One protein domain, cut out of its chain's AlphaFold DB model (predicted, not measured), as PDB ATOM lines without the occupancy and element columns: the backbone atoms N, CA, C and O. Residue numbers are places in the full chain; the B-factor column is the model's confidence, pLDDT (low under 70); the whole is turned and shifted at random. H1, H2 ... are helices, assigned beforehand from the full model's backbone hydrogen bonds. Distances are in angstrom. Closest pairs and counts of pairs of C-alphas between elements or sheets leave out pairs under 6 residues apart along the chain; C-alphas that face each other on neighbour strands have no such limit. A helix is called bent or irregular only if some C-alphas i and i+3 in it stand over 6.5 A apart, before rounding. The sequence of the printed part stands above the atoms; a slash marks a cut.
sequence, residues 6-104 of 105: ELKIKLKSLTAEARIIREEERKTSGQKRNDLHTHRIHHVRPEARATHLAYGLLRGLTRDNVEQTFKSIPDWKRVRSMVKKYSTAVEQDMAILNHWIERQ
ATOM      1  N   GLU A   6     -36.058 -29.021  40.143       95.62
ATOM      2  CA  GLU A   6     -37.399 -28.728  39.648       95.62
ATOM      3  C   GLU A   6     -38.283 -29.981  39.630       95.62
ATOM      4  O   GLU A   6     -39.413 -29.948  40.120       95.62
ATOM      5  N   LEU A   7     -37.758 -31.122  39.162       95.19
ATOM      6  CA  LEU A   7     -38.466 -32.409  39.228       95.19
ATOM      7  C   LEU A   7     -38.715 -32.831  40.680       95.19
ATOM      8  O   LEU A   7     -39.795 -33.324  41.013       95.19
ATOM      9  N   LYS A   8     -37.742 -32.598  41.569       95.44
ATOM     10  CA  LYS A   8     -37.886 -32.884  43.004       95.44
ATOM     11  C   LYS A   8     -38.958 -32.001  43.650       95.44
ATOM     12  O   LYS A   8     -39.739 -32.498  44.461       95.44
ATOM     13  N   ILE A   9     -39.012 -30.716  43.295       97.38
ATOM     14  CA  ILE A   9     -40.062 -29.788  43.736       97.38
ATOM     15  C   ILE A   9     -41.420 -30.281  43.235       97.38
ATOM     16  O   ILE A   9     -42.324 -30.479  44.045       97.38
ATOM     17  N   LYS A  10     -41.546 -30.590  41.938       96.94
ATOM     18  CA  LYS A  10     -42.789 -31.097  41.342       96.94
ATOM     19  C   LYS A  10     -43.284 -32.373  42.027       96.94
ATOM     20  O   LYS A  10     -44.474 -32.472  42.324       96.94
ATOM     21  N   LEU A  11     -42.391 -33.313  42.341       96.69
ATOM     22  CA  LEU A  11     -42.737 -34.548  43.052       96.69
ATOM     23  C   LEU A  11     -43.325 -34.265  44.445       96.69
ATOM     24  O   LEU A  11     -44.353 -34.837  44.822       96.69
ATOM     25  N   LYS A  12     -42.708 -33.346  45.201       97.31
ATOM     26  CA  LYS A  12     -43.217 -32.910  46.510       97.31
ATOM     27  C   LYS A  12     -44.579 -32.228  46.383       97.31
ATOM     28  O   LYS A  12     -45.482 -32.554  47.151       97.31
ATOM     29  N   SER A  13     -44.753 -31.348  45.398       98.19
ATOM     30  CA  SER A  13     -46.027 -30.666  45.142       98.19
ATOM     31  C   SER A  13     -47.151 -31.649  44.811       98.19
ATOM     32  O   SER A  13     -48.213 -31.566  45.414       98.19
ATOM     33  N   LEU A  14     -46.911 -32.633  43.936       98.00
ATOM     34  CA  LEU A  14     -47.905 -33.661  43.590       98.00
ATOM     35  C   LEU A  14     -48.258 -34.556  44.784       98.00
ATOM     36  O   LEU A  14     -49.406 -34.971  44.941       98.00
ATOM     37  N   THR A  15     -47.282 -34.834  45.651       97.00
ATOM     38  CA  THR A  15     -47.517 -35.577  46.897       97.00
ATOM     39  C   THR A  15     -48.414 -34.783  47.846       97.00
ATOM     40  O   THR A  15     -49.349 -35.341  48.424       97.00
ATOM     41  N   ALA A  16     -48.158 -33.479  47.986       98.25
ATOM     42  CA  ALA A  16     -48.985 -32.586  48.787       98.25
ATOM     43  C   ALA A  16     -50.407 -32.476  48.217       98.25
ATOM     44  O   ALA A  16     -51.363 -32.673  48.960       98.25
ATOM     45  N   GLU A  17     -50.552 -32.267  46.908       98.25
ATOM     46  CA  GLU A  17     -51.848 -32.217  46.220       98.25
ATOM     47  C   GLU A  17     -52.647 -33.507  46.441       98.25
ATOM     48  O   GLU A  17     -53.790 -33.466  46.892       98.25
ATOM     49  N   ALA A  18     -52.032 -34.676  46.235       98.25
ATOM     50  CA  ALA A  18     -52.693 -35.957  46.475       98.25
ATOM     51  C   ALA A  18     -53.124 -36.142  47.940       98.25
ATOM     52  O   ALA A  18     -54.133 -36.803  48.198       98.25
ATOM     53  N   ARG A  19     -52.362 -35.604  48.903       98.31
ATOM     54  CA  ARG A  19     -52.723 -35.619  50.329       98.31
ATOM     55  C   ARG A  19     -53.926 -34.719  50.601       98.31
ATOM     56  O   ARG A  19     -54.867 -35.192  51.225       98.31
ATOM     57  N   ILE A  20     -53.904 -33.488  50.094       98.56
ATOM     58  CA  ILE A  20     -54.993 -32.514  50.241       98.56
ATOM     59  C   ILE A  20     -56.279 -33.070  49.626       98.56
ATOM     60  O   ILE A  20     -57.293 -33.141  50.307       98.56
ATOM     61  N   ILE A  21     -56.229 -33.583  48.392       98.44
ATOM     62  CA  ILE A  21     -57.416 -34.151  47.735       98.44
ATOM     63  C   ILE A  21     -58.000 -35.312  48.545       98.44
ATOM     64  O   ILE A  21     -59.210 -35.392  48.702       98.44
ATOM     65  N   ARG A  22     -57.169 -36.202  49.106       98.31
ATOM     66  CA  ARG A  22     -57.664 -37.295  49.965       98.31
ATOM     67  C   ARG A  22     -58.333 -36.790  51.237       98.31
ATOM     68  O   ARG A  22     -59.241 -37.444  51.736       98.31
ATOM     69  N   GLU A  23     -57.834 -35.701  51.804       98.44
ATOM     70  CA  GLU A  23     -58.436 -35.091  52.981       98.44
ATOM     71  C   GLU A  23     -59.804 -34.494  52.635       98.44
ATOM     72  O   GLU A  23     -60.790 -34.794  53.306       98.44
ATOM     73  N   GLU A  24     -59.895 -33.765  51.525       98.50
ATOM     74  CA  GLU A  24     -61.149 -33.181  51.044       98.50
ATOM     75  C   GLU A  24     -62.156 -34.247  50.567       98.50
ATOM     76  O   GLU A  24     -63.351 -34.127  50.838       98.50
ATOM     77  N   GLU A  25     -61.692 -35.356  49.971       98.31
ATOM     78  CA  GLU A  25     -62.506 -36.546  49.652       98.31
ATOM     79  C   GLU A  25     -63.195 -37.129  50.902       98.31
ATOM     80  O   GLU A  25     -64.265 -37.723  50.778       98.31
ATOM     81  N   ARG A  26     -62.591 -37.008  52.096       98.25
ATOM     82  CA  ARG A  26     -63.168 -37.513  53.360       98.25
ATOM     83  C   ARG A  26     -64.192 -36.559  53.965       98.25
ATOM     84  O   ARG A  26     -65.099 -37.022  54.647       98.25
ATOM     85  N   LYS A  27     -64.029 -35.254  53.741       98.31
ATOM     86  CA  LYS A  27     -64.938 -34.206  54.239       98.31
ATOM     87  C   LYS A  27     -66.152 -33.999  53.331       98.31
ATOM     88  O   LYS A  27     -67.149 -33.426  53.757       98.31
ATOM     89  N   THR A  28     -66.063 -34.452  52.084       98.06
ATOM     90  CA  THR A  28     -67.064 -34.210  51.041       98.06
ATOM     91  C   THR A  28     -67.848 -35.481  50.712       98.06
ATOM     92  O   THR A  28     -67.331 -36.591  50.816       98.06
ATOM     93  N   SER A  29     -69.095 -35.339  50.259       98.06
ATOM     94  CA  SER A  29     -69.955 -36.446  49.821       98.06
ATOM     95  C   SER A  29     -70.544 -36.204  48.421       98.06
ATOM     96  O   SER A  29     -70.366 -35.140  47.822       98.06
ATOM     97  N   GLY A  30     -71.208 -37.225  47.867       98.00
ATOM     98  CA  GLY A  30     -71.894 -37.146  46.574       98.00
ATOM     99  C   GLY A  30     -70.964 -36.859  45.390       98.00
ATOM    100  O   GLY A  30     -69.828 -37.333  45.344       98.00
ATOM    101  N   GLN A  31     -71.454 -36.068  44.432       98.12
ATOM    102  CA  GLN A  31     -70.752 -35.801  43.174       98.12
ATOM    103  C   GLN A  31     -69.388 -35.135  43.380       98.12
ATOM    104  O   GLN A  31     -68.400 -35.579  42.807       98.12
ATOM    105  N   LYS A  32     -69.294 -34.152  44.282       98.25
ATOM    106  CA  LYS A  32     -68.032 -33.446  44.553       98.25
ATOM    107  C   LYS A  32     -66.924 -34.393  45.030       98.25
ATOM    108  O   LYS A  32     -65.774 -34.256  44.624       98.25
ATOM    109  N   ARG A  33     -67.261 -35.390  45.861       98.31
ATOM    110  CA  ARG A  33     -66.307 -36.434  46.271       98.31
ATOM    111  C   ARG A  33     -65.847 -37.264  45.072       98.31
ATOM    112  O   ARG A  33     -64.661 -37.574  44.971       98.31
ATOM    113  N   ASN A  34     -66.769 -37.624  44.180       98.38
ATOM    114  CA  ASN A  34     -66.451 -38.385  42.973       98.38
ATOM    115  C   ASN A  34     -65.553 -37.585  42.021       98.38
ATOM    116  O   ASN A  34     -64.605 -38.150  41.478       98.38
ATOM    117  N   ASP A  35     -65.781 -36.280  41.875       98.50
ATOM    118  CA  ASP A  35     -64.956 -35.398  41.043       98.50
ATOM    119  C   ASP A  35     -63.525 -35.297  41.594       98.50
ATOM    120  O   ASP A  35     -62.558 -35.484  40.856       98.50
ATOM    121  N   LEU A  36     -63.374 -35.102  42.910       98.56
ATOM    122  CA  LEU A  36     -62.072 -35.102  43.589       98.56
ATOM    123  C   LEU A  36     -61.332 -36.434  43.411       98.56
ATOM    124  O   LEU A  36     -60.147 -36.463  43.061       98.56
ATOM    125  N   HIS A  37     -62.047 -37.542  43.599       98.31
ATOM    126  CA  HIS A  37     -61.512 -38.884  43.409       98.31
ATOM    127  C   HIS A  37     -61.024 -39.111  41.976       98.31
ATOM    128  O   HIS A  37     -59.899 -39.577  41.759       98.31
ATOM    129  N   THR A  38     -61.856 -38.738  41.005       98.44
ATOM    130  CA  THR A  38     -61.566 -38.807  39.572       98.44
ATOM    131  C   THR A  38     -60.334 -37.969  39.253       98.44
ATOM    132  O   THR A  38     -59.386 -38.479  38.654       98.44
ATOM    133  N   HIS A  39     -60.267 -36.728  39.747       98.50
ATOM    134  CA  HIS A  39     -59.119 -35.848  39.535       98.50
ATOM    135  C   HIS A  39     -57.823 -36.461  40.063       98.50
ATOM    136  O   HIS A  39     -56.811 -36.545  39.358       98.50
ATOM    137  N   ARG A  40     -57.860 -37.001  41.283       98.50
ATOM    138  CA  ARG A  40     -56.695 -37.661  41.872       98.50
ATOM    139  C   ARG A  40     -56.240 -38.859  41.046       98.50
ATOM    140  O   ARG A  40     -55.036 -39.046  40.873       98.50
ATOM    141  N   ILE A  41     -57.164 -39.696  40.577       97.62
ATOM    142  CA  ILE A  41     -56.833 -40.919  39.836       97.62
ATOM    143  C   ILE A  41     -56.349 -40.627  38.420       97.62
ATOM    144  O   ILE A  41     -55.361 -41.229  38.007       97.62
ATOM    145  N   HIS A  42     -57.014 -39.735  37.692       97.31
ATOM    146  CA  HIS A  42     -56.772 -39.544  36.262       97.31
ATOM    147  C   HIS A  42     -55.764 -38.431  35.959       97.31
ATOM    148  O   HIS A  42     -55.076 -38.494  34.938       97.31
ATOM    149  N   HIS A  43     -55.593 -37.459  36.858       97.25
ATOM    150  CA  HIS A  43     -54.650 -36.357  36.658       97.25
ATOM    151  C   HIS A  43     -53.433 -36.467  37.573       97.25
ATOM    152  O   HIS A  43     -52.309 -36.540  37.072       97.25
ATOM    153  N   VAL A  44     -53.637 -36.547  38.891       98.06
ATOM    154  CA  VAL A  44     -52.529 -36.445  39.859       98.06
ATOM    155  C   VAL A  44     -51.669 -37.706  39.888       98.06
ATOM    156  O   VAL A  44     -50.444 -37.615  39.818       98.06
ATOM    157  N   ARG A  45     -52.275 -38.900  39.966       96.31
ATOM    158  CA  ARG A  45     -51.512 -40.160  40.031       96.31
ATOM    159  C   ARG A  45     -50.620 -40.388  38.802       96.31
ATOM    160  O   ARG A  45     -49.448 -40.699  39.014       96.31
ATOM    161  N   PRO A  46     -51.095 -40.242  37.549       96.62
ATOM    162  CA  PRO A  46     -50.249 -40.488  36.386       96.62
ATOM    163  C   PRO A  46     -49.141 -39.440  36.257       96.62
ATOM    164  O   PRO A  46     -48.024 -39.784  35.882       96.62
ATOM    165  N   GLU A  47     -49.417 -38.186  36.634       98.00
ATOM    166  CA  GLU A  47     -48.400 -37.131  36.693       98.00
ATOM    167  C   GLU A  47     -47.315 -37.447  37.730       98.00
ATOM    168  O   GLU A  47     -46.122 -37.329  37.447       98.00
ATOM    169  N   ALA A  48     -47.718 -37.886  38.928       97.25
ATOM    170  CA  ALA A  48     -46.801 -38.249  40.005       97.25
ATOM    171  C   ALA A  48     -45.925 -39.434  39.605       97.25
ATOM    172  O   ALA A  48     -44.709 -39.381  39.780       97.25
ATOM    173  N   ARG A  49     -46.530 -40.460  38.997       96.88
ATOM    174  CA  ARG A  49     -45.819 -41.615  38.447       96.88
ATOM    175  C   ARG A  49     -44.785 -41.188  37.402       96.88
ATOM    176  O   ARG A  49     -43.613 -41.527  37.528       96.88
ATOM    177  N   ALA A  50     -45.197 -40.391  36.412       97.62
ATOM    178  CA  ALA A  50     -44.311 -39.918  35.352       97.62
ATOM    179  C   ALA A  50     -43.151 -39.066  35.890       97.62
ATOM    180  O   ALA A  50     -42.008 -39.240  35.471       97.62
ATOM    181  N   THR A  51     -43.433 -38.186  36.855       97.75
ATOM    182  CA  THR A  51     -42.420 -37.352  37.520       97.75
ATOM    183  C   THR A  51     -41.426 -38.208  38.306       97.75
ATOM    184  O   THR A  51     -40.223 -37.965  38.244       97.75
ATOM    185  N   HIS A  52     -41.910 -39.222  39.030       96.75
ATOM    186  CA  HIS A  52     -41.060 -40.109  39.821       96.75
ATOM    187  C   HIS A  52     -40.121 -40.934  38.933       96.75
ATOM    188  O   HIS A  52     -38.919 -40.974  39.196       96.75
ATOM    189  N   LEU A  53     -40.646 -41.503  37.843       96.69
ATOM    190  CA  LEU A  53     -39.852 -42.210  36.837       96.69
ATOM    191  C   LEU A  53     -38.812 -41.298  36.189       96.69
ATOM    192  O   LEU A  53     -37.637 -41.646  36.177       96.69
ATOM    193  N   ALA A  54     -39.207 -40.109  35.722       96.94
ATOM    194  CA  ALA A  54     -38.271 -39.139  35.151       96.94
ATOM    195  C   ALA A  54     -37.126 -38.826  36.127       96.94
ATOM    196  O   ALA A  54     -35.954 -38.895  35.767       96.94
ATOM    197  N   TYR A  55     -37.459 -38.540  37.386       96.75
ATOM    198  CA  TYR A  55     -36.472 -38.213  38.410       96.75
ATOM    199  C   TYR A  55     -35.535 -39.386  38.742       96.75
ATOM    200  O   TYR A  55     -34.331 -39.183  38.897       96.75
ATOM    201  N   GLY A  56     -36.067 -40.604  38.859       95.56
ATOM    202  CA  GLY A  56     -35.280 -41.795  39.173       95.56
ATOM    203  C   GLY A  56     -34.342 -42.208  38.039       95.56
ATOM    204  O   GLY A  56     -33.147 -42.396  38.275       95.56
ATOM    205  N   LEU A  57     -34.850 -42.263  36.805       95.25
ATOM    206  CA  LEU A  57     -34.070 -42.655  35.625       95.25
ATOM    207  C   LEU A  57     -32.911 -41.680  35.360       95.25
ATOM    208  O   LEU A  57     -31.782 -42.104  35.131       95.25
ATOM    209  N   LEU A  58     -33.140 -40.367  35.494       95.31
ATOM    210  CA  LEU A  58     -32.080 -39.356  35.337       95.31
ATOM    211  C   LEU A  58     -31.012 -39.414  36.438       95.31
ATOM    212  O   LEU A  58     -29.906 -38.897  36.275       95.31
ATOM    213  N   ARG A  59     -31.313 -40.077  37.555       93.88
ATOM    214  CA  ARG A  59     -30.344 -40.381  38.612       93.88
ATOM    215  C   ARG A  59     -29.622 -41.711  38.410       93.88
ATOM    216  O   ARG A  59     -28.780 -42.047  39.240       93.88
ATOM    217  N   GLY A  60     -29.921 -42.430  37.330       93.19
ATOM    218  CA  GLY A  60     -29.343 -43.733  37.017       93.19
ATOM    219  C   GLY A  60     -29.992 -44.896  37.765       93.19
ATOM    220  O   GLY A  60     -29.377 -45.951  37.880       93.19
ATOM    221  N   LEU A  61     -31.201 -44.713  38.306       93.56
ATOM    222  CA  LEU A  61     -31.970 -45.819  38.875       93.56
ATOM    223  C   LEU A  61     -32.682 -46.574  37.755       93.56
ATOM    224  O   LEU A  61     -33.196 -45.959  36.824       93.56
ATOM    225  N   THR A  62     -32.763 -47.897  37.876       92.38
ATOM    226  CA  THR A  62     -33.611 -48.708  36.994       92.38
ATOM    227  C   THR A  62     -35.085 -48.497  37.338       92.38
ATOM    228  O   THR A  62     -35.416 -48.083  38.453       92.38
ATOM    229  N   ARG A  63     -36.000 -48.820  36.417       92.31
ATOM    230  CA  ARG A  63     -37.441 -48.762  36.709       92.31
ATOM    231  C   ARG A  63     -37.814 -49.601  37.924       92.31
ATOM    232  O   ARG A  63     -38.581 -49.108  38.736       92.31
ATOM    233  N   ASP A  64     -37.250 -50.794  38.078       91.44
ATOM    234  CA  ASP A  64     -37.576 -51.696  39.190       91.44
ATOM    235  C   ASP A  64     -37.160 -51.105  40.545       91.44
ATOM    236  O   ASP A  64     -37.822 -51.315  41.561       91.44
ATOM    237  N   ASN A  65     -36.096 -50.293  40.570       92.19
ATOM    238  CA  ASN A  65     -35.714 -49.554  41.772       92.19
ATOM    239  C   ASN A  65     -36.654 -48.375  42.070       92.19
ATOM    240  O   ASN A  65     -36.791 -47.992  43.231       92.19
ATOM    241  N   VAL A  66     -37.281 -47.784  41.049       93.94
ATOM    242  CA  VAL A  66     -38.214 -46.654  41.205       93.94
ATOM    243  C   VAL A  66     -39.637 -47.135  41.517       93.94
ATOM    244  O   VAL A  66     -40.335 -46.535  42.336       93.94
ATOM    245  N   GLU A  67     -40.071 -48.220  40.880       91.50
ATOM    246  CA  GLU A  67     -41.387 -48.838  41.003       91.50
ATOM    247  C   GLU A  67     -41.221 -50.325  41.339       91.50
ATOM    248  O   GLU A  67     -41.091 -51.157  40.449       91.50
ATOM    249  N   GLN A  68     -41.282 -50.668  42.630       84.12
ATOM    250  CA  GLN A  68     -41.143 -52.061  43.087       84.12
ATOM    251  C   GLN A  68     -42.213 -52.999  42.510       84.12
ATOM    252  O   GLN A  68     -41.983 -54.192  42.353       84.12
ATOM    253  N   THR A  69     -43.408 -52.473  42.232       83.94
ATOM    254  CA  THR A  69     -44.493 -53.224  41.599       83.94
ATOM    255  C   THR A  69     -45.166 -52.359  40.544       83.94
ATOM    256  O   THR A  69     -45.491 -51.193  40.785       83.94
ATOM    257  N   PHE A  70     -45.409 -52.931  39.368       83.19
ATOM    258  CA  PHE A  70     -46.135 -52.259  38.298       83.19
ATOM    259  C   PHE A  70     -47.131 -53.214  37.643       83.19
ATOM    260  O   PHE A  70     -46.813 -54.351  37.318       83.19
ATOM    261  N   LYS A  71     -48.359 -52.730  37.439       85.25
ATOM    262  CA  LYS A  71     -49.428 -53.471  36.745       85.25
ATOM    263  C   LYS A  71     -49.548 -53.099  35.266       85.25
ATOM    264  O   LYS A  71     -50.296 -53.733  34.534       85.25
ATOM    265  N   SER A  72     -48.866 -52.036  34.840       90.25
ATOM    266  CA  SER A  72     -48.948 -51.509  33.480       90.25
ATOM    267  C   SER A  72     -47.651 -50.833  33.049       90.25
ATOM    268  O   SER A  72     -46.884 -50.323  33.881       90.25
ATOM    269  N   ILE A  73     -47.441 -50.808  31.734       91.38
ATOM    270  CA  ILE A  73     -46.350 -50.080  31.083       91.38
ATOM    271  C   ILE A  73     -46.511 -48.574  31.376       91.38
ATOM    272  O   ILE A  73     -47.639 -48.067  31.341       91.38
ATOM    273  N   PRO A  74     -45.431 -47.847  31.717       94.00
ATOM    274  CA  PRO A  74     -45.490 -46.407  31.921       94.00
ATOM    275  C   PRO A  74     -45.862 -45.646  30.647       94.00
ATOM    276  O   PRO A  74     -45.469 -46.013  29.543       94.00
ATOM    277  N   ASP A  75     -46.543 -44.514  30.812       95.69
ATOM    278  CA  ASP A  75     -46.723 -43.555  29.724       95.69
ATOM    279  C   ASP A  75     -45.410 -42.788  29.491       95.69
ATOM    280  O   ASP A  75     -45.152 -41.728  30.076       95.69
ATOM    281  N   TRP A  76     -44.560 -43.334  28.621       95.88
ATOM    282  CA  TRP A  76     -43.267 -42.740  28.282       95.88
ATOM    283  C   TRP A  76     -43.383 -41.371  27.608       95.88
ATOM    284  O   TRP A  76     -42.450 -40.570  27.691       95.88
ATOM    285  N   LYS A  77     -44.510 -41.057  26.956       97.31
ATOM    286  CA  LYS A  77     -44.745 -39.722  26.388       97.31
ATOM    287  C   LYS A  77     -44.868 -38.695  27.512       97.31
ATOM    288  O   LYS A  77     -44.268 -37.622  27.424       97.31
ATOM    289  N   ARG A  78     -45.573 -39.042  28.590       97.69
ATOM    290  CA  ARG A  78     -45.715 -38.192  29.778       97.69
ATOM    291  C   ARG A  78     -44.430 -38.093  30.599       97.69
ATOM    292  O   ARG A  78     -44.091 -37.016  31.069       97.69
ATOM    293  N   VAL A  79     -43.658 -39.174  30.716       97.50
ATOM    294  CA  VAL A  79     -42.318 -39.118  31.341       97.50
ATOM    295  C   VAL A  79     -41.413 -38.142  30.579       97.50
ATOM    296  O   VAL A  79     -40.806 -37.258  31.183       97.50
ATOM    297  N   ARG A  80     -41.387 -38.231  29.243       97.69
ATOM    298  CA  ARG A  80     -40.635 -37.297  28.391       97.69
ATOM    299  C   ARG A  80     -41.108 -35.850  28.547       97.69
ATOM    300  O   ARG A  80     -40.274 -34.948  28.562       97.69
ATOM    301  N   SER A  81     -42.412 -35.601  28.689       98.00
ATOM    302  CA  SER A  81     -42.911 -34.235  28.897       98.00
ATOM    303  C   SER A  81     -42.470 -33.642  30.239       98.00
ATOM    304  O   SER A  81     -42.182 -32.448  30.290       98.00
ATOM    305  N   MET A  82     -42.330 -34.456  31.294       97.50
ATOM    306  CA  MET A  82     -41.779 -33.997  32.576       97.50
ATOM    307  C   MET A  82     -40.331 -33.528  32.428       97.50
ATOM    308  O   MET A  82     -39.988 -32.452  32.912       97.50
ATOM    309  N   VAL A  83     -39.493 -34.289  31.718       97.06
ATOM    310  CA  VAL A  83     -38.091 -33.905  31.481       97.06
ATOM    311  C   VAL A  83     -38.007 -32.631  30.649       97.06
ATOM    312  O   VAL A  83     -37.328 -31.696  31.054       97.06
ATOM    313  N   LYS A  84     -38.761 -32.538  29.547       97.06
ATOM    314  CA  LYS A  84     -38.794 -31.329  28.708       97.06
ATOM    315  C   LYS A  84     -39.211 -30.075  29.474       97.06
ATOM    316  O   LYS A  84     -38.726 -28.995  29.175       97.06
ATOM    317  N   LYS A  85     -40.139 -30.213  30.425       96.50
ATOM    318  CA  LYS A  85     -40.682 -29.081  31.180       96.50
ATOM    319  C   LYS A  85     -39.777 -28.629  32.326       96.50
ATOM    320  O   LYS A  85     -39.758 -27.444  32.633       96.50
ATOM    321  N   TYR A  86     -39.112 -29.567  32.995       95.12
ATOM    322  CA  TYR A  86     -38.441 -29.308  34.272       95.12
ATOM    323  C   TYR A  86     -36.920 -29.487  34.228       95.12
ATOM    324  O   TYR A  86     -36.263 -29.190  35.217       95.12
ATOM    325  N   SER A  87     -36.341 -29.970  33.129       93.75
ATOM    326  CA  SER A  87     -34.888 -29.999  32.970       93.75
ATOM    327  C   SER A  87     -34.372 -28.683  32.389       93.75
ATOM    328  O   SER A  87     -34.954 -28.130  31.460       93.75
ATOM    329  N   THR A  88     -33.237 -28.216  32.905       93.00
ATOM    330  CA  THR A  88     -32.449 -27.117  32.328       93.00
ATOM    331  C   THR A  88     -31.504 -27.584  31.214       93.00
ATOM    332  O   THR A  88     -31.023 -26.771  30.436       93.00
ATOM    333  N   ALA A  89     -31.256 -28.892  31.115       93.44
ATOM    334  CA  ALA A  89     -30.355 -29.538  30.161       93.44
ATOM    335  C   ALA A  89     -31.136 -30.596  29.365       93.44
ATOM    336  O   ALA A  89     -30.859 -31.797  29.442       93.44
ATOM    337  N   VAL A  90     -32.186 -30.134  28.675       94.31
ATOM    338  CA  VAL A  90     -33.224 -30.991  28.080       94.31
ATOM    339  C   VAL A  90     -32.633 -32.029  27.134       94.31
ATOM    340  O   VAL A  90     -33.016 -33.189  27.208       94.31
ATOM    341  N   GLU A  91     -31.701 -31.647  26.265       95.94
ATOM    342  CA  GLU A  91     -31.114 -32.548  25.267       95.94
ATOM    343  C   GLU A  91     -30.331 -33.690  25.923       95.94
ATOM    344  O   GLU A  91     -30.568 -34.861  25.623       95.94
ATOM    345  N   GLN A  92     -29.458 -33.361  26.881       95.31
ATOM    346  CA  GLN A  92     -28.649 -34.345  27.599       95.31
ATOM    347  C   GLN A  92     -29.529 -35.267  28.451       95.31
ATOM    348  O   GLN A  92     -29.339 -36.482  28.453       95.31
ATOM    349  N   ASP A  93     -30.521 -34.712  29.152       95.62
ATOM    350  CA  ASP A  93     -31.425 -35.506  29.986       95.62
ATOM    351  C   ASP A  93     -32.364 -36.381  29.155       95.62
ATOM    352  O   ASP A  93     -32.636 -37.521  29.525       95.62
ATOM    353  N   MET A  94     -32.820 -35.904  27.997       96.19
ATOM    354  CA  MET A  94     -33.600 -36.720  27.067       96.19
ATOM    355  C   MET A  94     -32.778 -37.880  26.502       96.19
ATOM    356  O   MET A  94     -33.317 -38.978  26.377       96.19
ATOM    357  N   ALA A  95     -31.490 -37.675  26.210       96.00
ATOM    358  CA  ALA A  95     -30.600 -38.750  25.774       96.00
ATOM    359  C   ALA A  95     -30.437 -39.829  26.860       96.00
ATOM    360  O   ALA A  95     -30.617 -41.014  26.581       96.00
ATOM    361  N   ILE A  96     -30.198 -39.422  28.114       94.56
ATOM    362  CA  ILE A  96     -30.130 -40.344  29.263       94.56
ATOM    363  C   ILE A  96     -31.455 -41.093  29.432       94.56
ATOM    364  O   ILE A  96     -31.467 -42.310  29.609       94.56
ATOM    365  N   LEU A  97     -32.581 -40.379  29.371       94.81
ATOM    366  CA  LEU A  97     -33.904 -40.976  29.514       94.81
ATOM    367  C   LEU A  97     -34.176 -42.018  28.419       94.81
ATOM    368  O   LEU A  97     -34.649 -43.108  28.732       94.81
ATOM    369  N   ASN A  98     -33.888 -41.702  27.154       95.56
ATOM    370  CA  ASN A  98     -34.117 -42.621  26.039       95.56
ATOM    371  C   ASN A  98     -33.254 -43.881  26.162       95.56
ATOM    372  O   ASN A  98     -33.794 -44.974  26.017       95.56
ATOM    373  N   HIS A  99     -31.982 -43.740  26.555       94.62
ATOM    374  CA  HIS A  99     -31.111 -44.883  26.840       94.62
ATOM    375  C   HIS A  99     -31.731 -45.846  27.866       94.62
ATOM    376  O   HIS A  99     -31.674 -47.061  27.696       94.62
ATOM    377  N   TRP A 100     -32.353 -45.327  28.928       93.62
ATOM    378  CA  TRP A 100     -33.034 -46.173  29.911       93.62
ATOM    379  C   TRP A 100     -34.308 -46.817  29.372       93.62
ATOM    380  O   TRP A 100     -34.552 -47.986  29.654       93.62
ATOM    381  N   ILE A 101     -35.117 -46.072  28.614       92.25
ATOM    382  CA  ILE A 101     -36.370 -46.582  28.039       92.25
ATOM    383  C   ILE A 101     -36.094 -47.727  27.058       92.25
ATOM    384  O   ILE A 101     -36.810 -48.721  27.076       92.25
ATOM    385  N   GLU A 102     -35.046 -47.620  26.243       92.06
ATOM    386  CA  GLU A 102     -34.656 -48.649  25.268       92.06
ATOM    387  C   GLU A 102     -34.176 -49.951  25.918       92.06
ATOM    388  O   GLU A 102     -34.291 -51.008  25.318       92.06
ATOM    389  N   ARG A 103     -33.670 -49.906  27.156       87.69
ATOM    390  CA  ARG A 103     -33.232 -51.105  27.901       87.69
ATOM    391  C   ARG A 103     -34.363 -51.802  28.660       87.69
ATOM    392  O   ARG A 103     -34.116 -52.769  29.373       87.69
ATOM    393  N   GLN A 104     -35.570 -51.248  28.595       75.81
ATOM    394  CA  GLN A 104     -36.741 -51.641  29.381       75.81
ATOM    395  C   GLN A 104     -37.879 -52.213  28.522       75.81
ATOM    396  O   GLN A 104     -38.853 -52.725  29.080       75.81
TER     397      GLN A 104
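What this domain is: This is residues 6 to 104 of the 105 residues of an uncharacterized protein of Bacteroidetes bacterium (UniProt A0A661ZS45). What shape do the parts make? H1 and the nearly straight H2 form a long helical hairpin, and the shorter hairpin of H4 and H5 crosses its H2b part, with little H3 beside that same part. What are its make-up and size? The printed part has 99 residues with five named helices, H1 to H5 in chain order, and no named strand: all helix. It is elongated, 46 by 29 by 19 A, and only just compact, close to loose, with a radius of gyration of the C-alphas of 15.1 A.

Where its parts are: Where does the first hairpin run? H1, residues 6 to 27, begins at C-alpha 6 (-37.399, -28.728, 39.648) and is 31.6 A long. H2, residues 30 to 58, was assigned as one helix by its hydrogen bonds but is bent, with C-alphas 42 and 45 6.5 A apart; its arms are H2a, residues 30 to 42, and H2b, residues 45 to 58, 20.0 A. What follows? H3 is residues 63 to 66, H4 residues 76 to 86, and H5 residues 90 to 102, ending at C-alpha 102 (-34.656, -48.649, 25.268).

How they stand to each other: What touches the hub, H2? H1 touches H2b, closest C-alphas Leu 14 and Ala 48 at 5.9 A, at a shallow tilt of 23 degrees, opposite ways. H4 touches H2b at Ala 50 and Val 79, C-alphas 4.5 A apart, only just about perpendicular at 73 degrees. How are the backbones? Every O i to N i+4 pair is within hydrogen-bond range in H1, H2a, H2b, H4 and H5; H3 is too short for one.

The domain as a whole: How far does it reach? The farthest C-alphas, of Gly 30 and Gln 92, are 47.3 A apart. Is anything cut or uncertain? The printed part has no cut, no link is long, and no printed residue is under 70 in pLDDT.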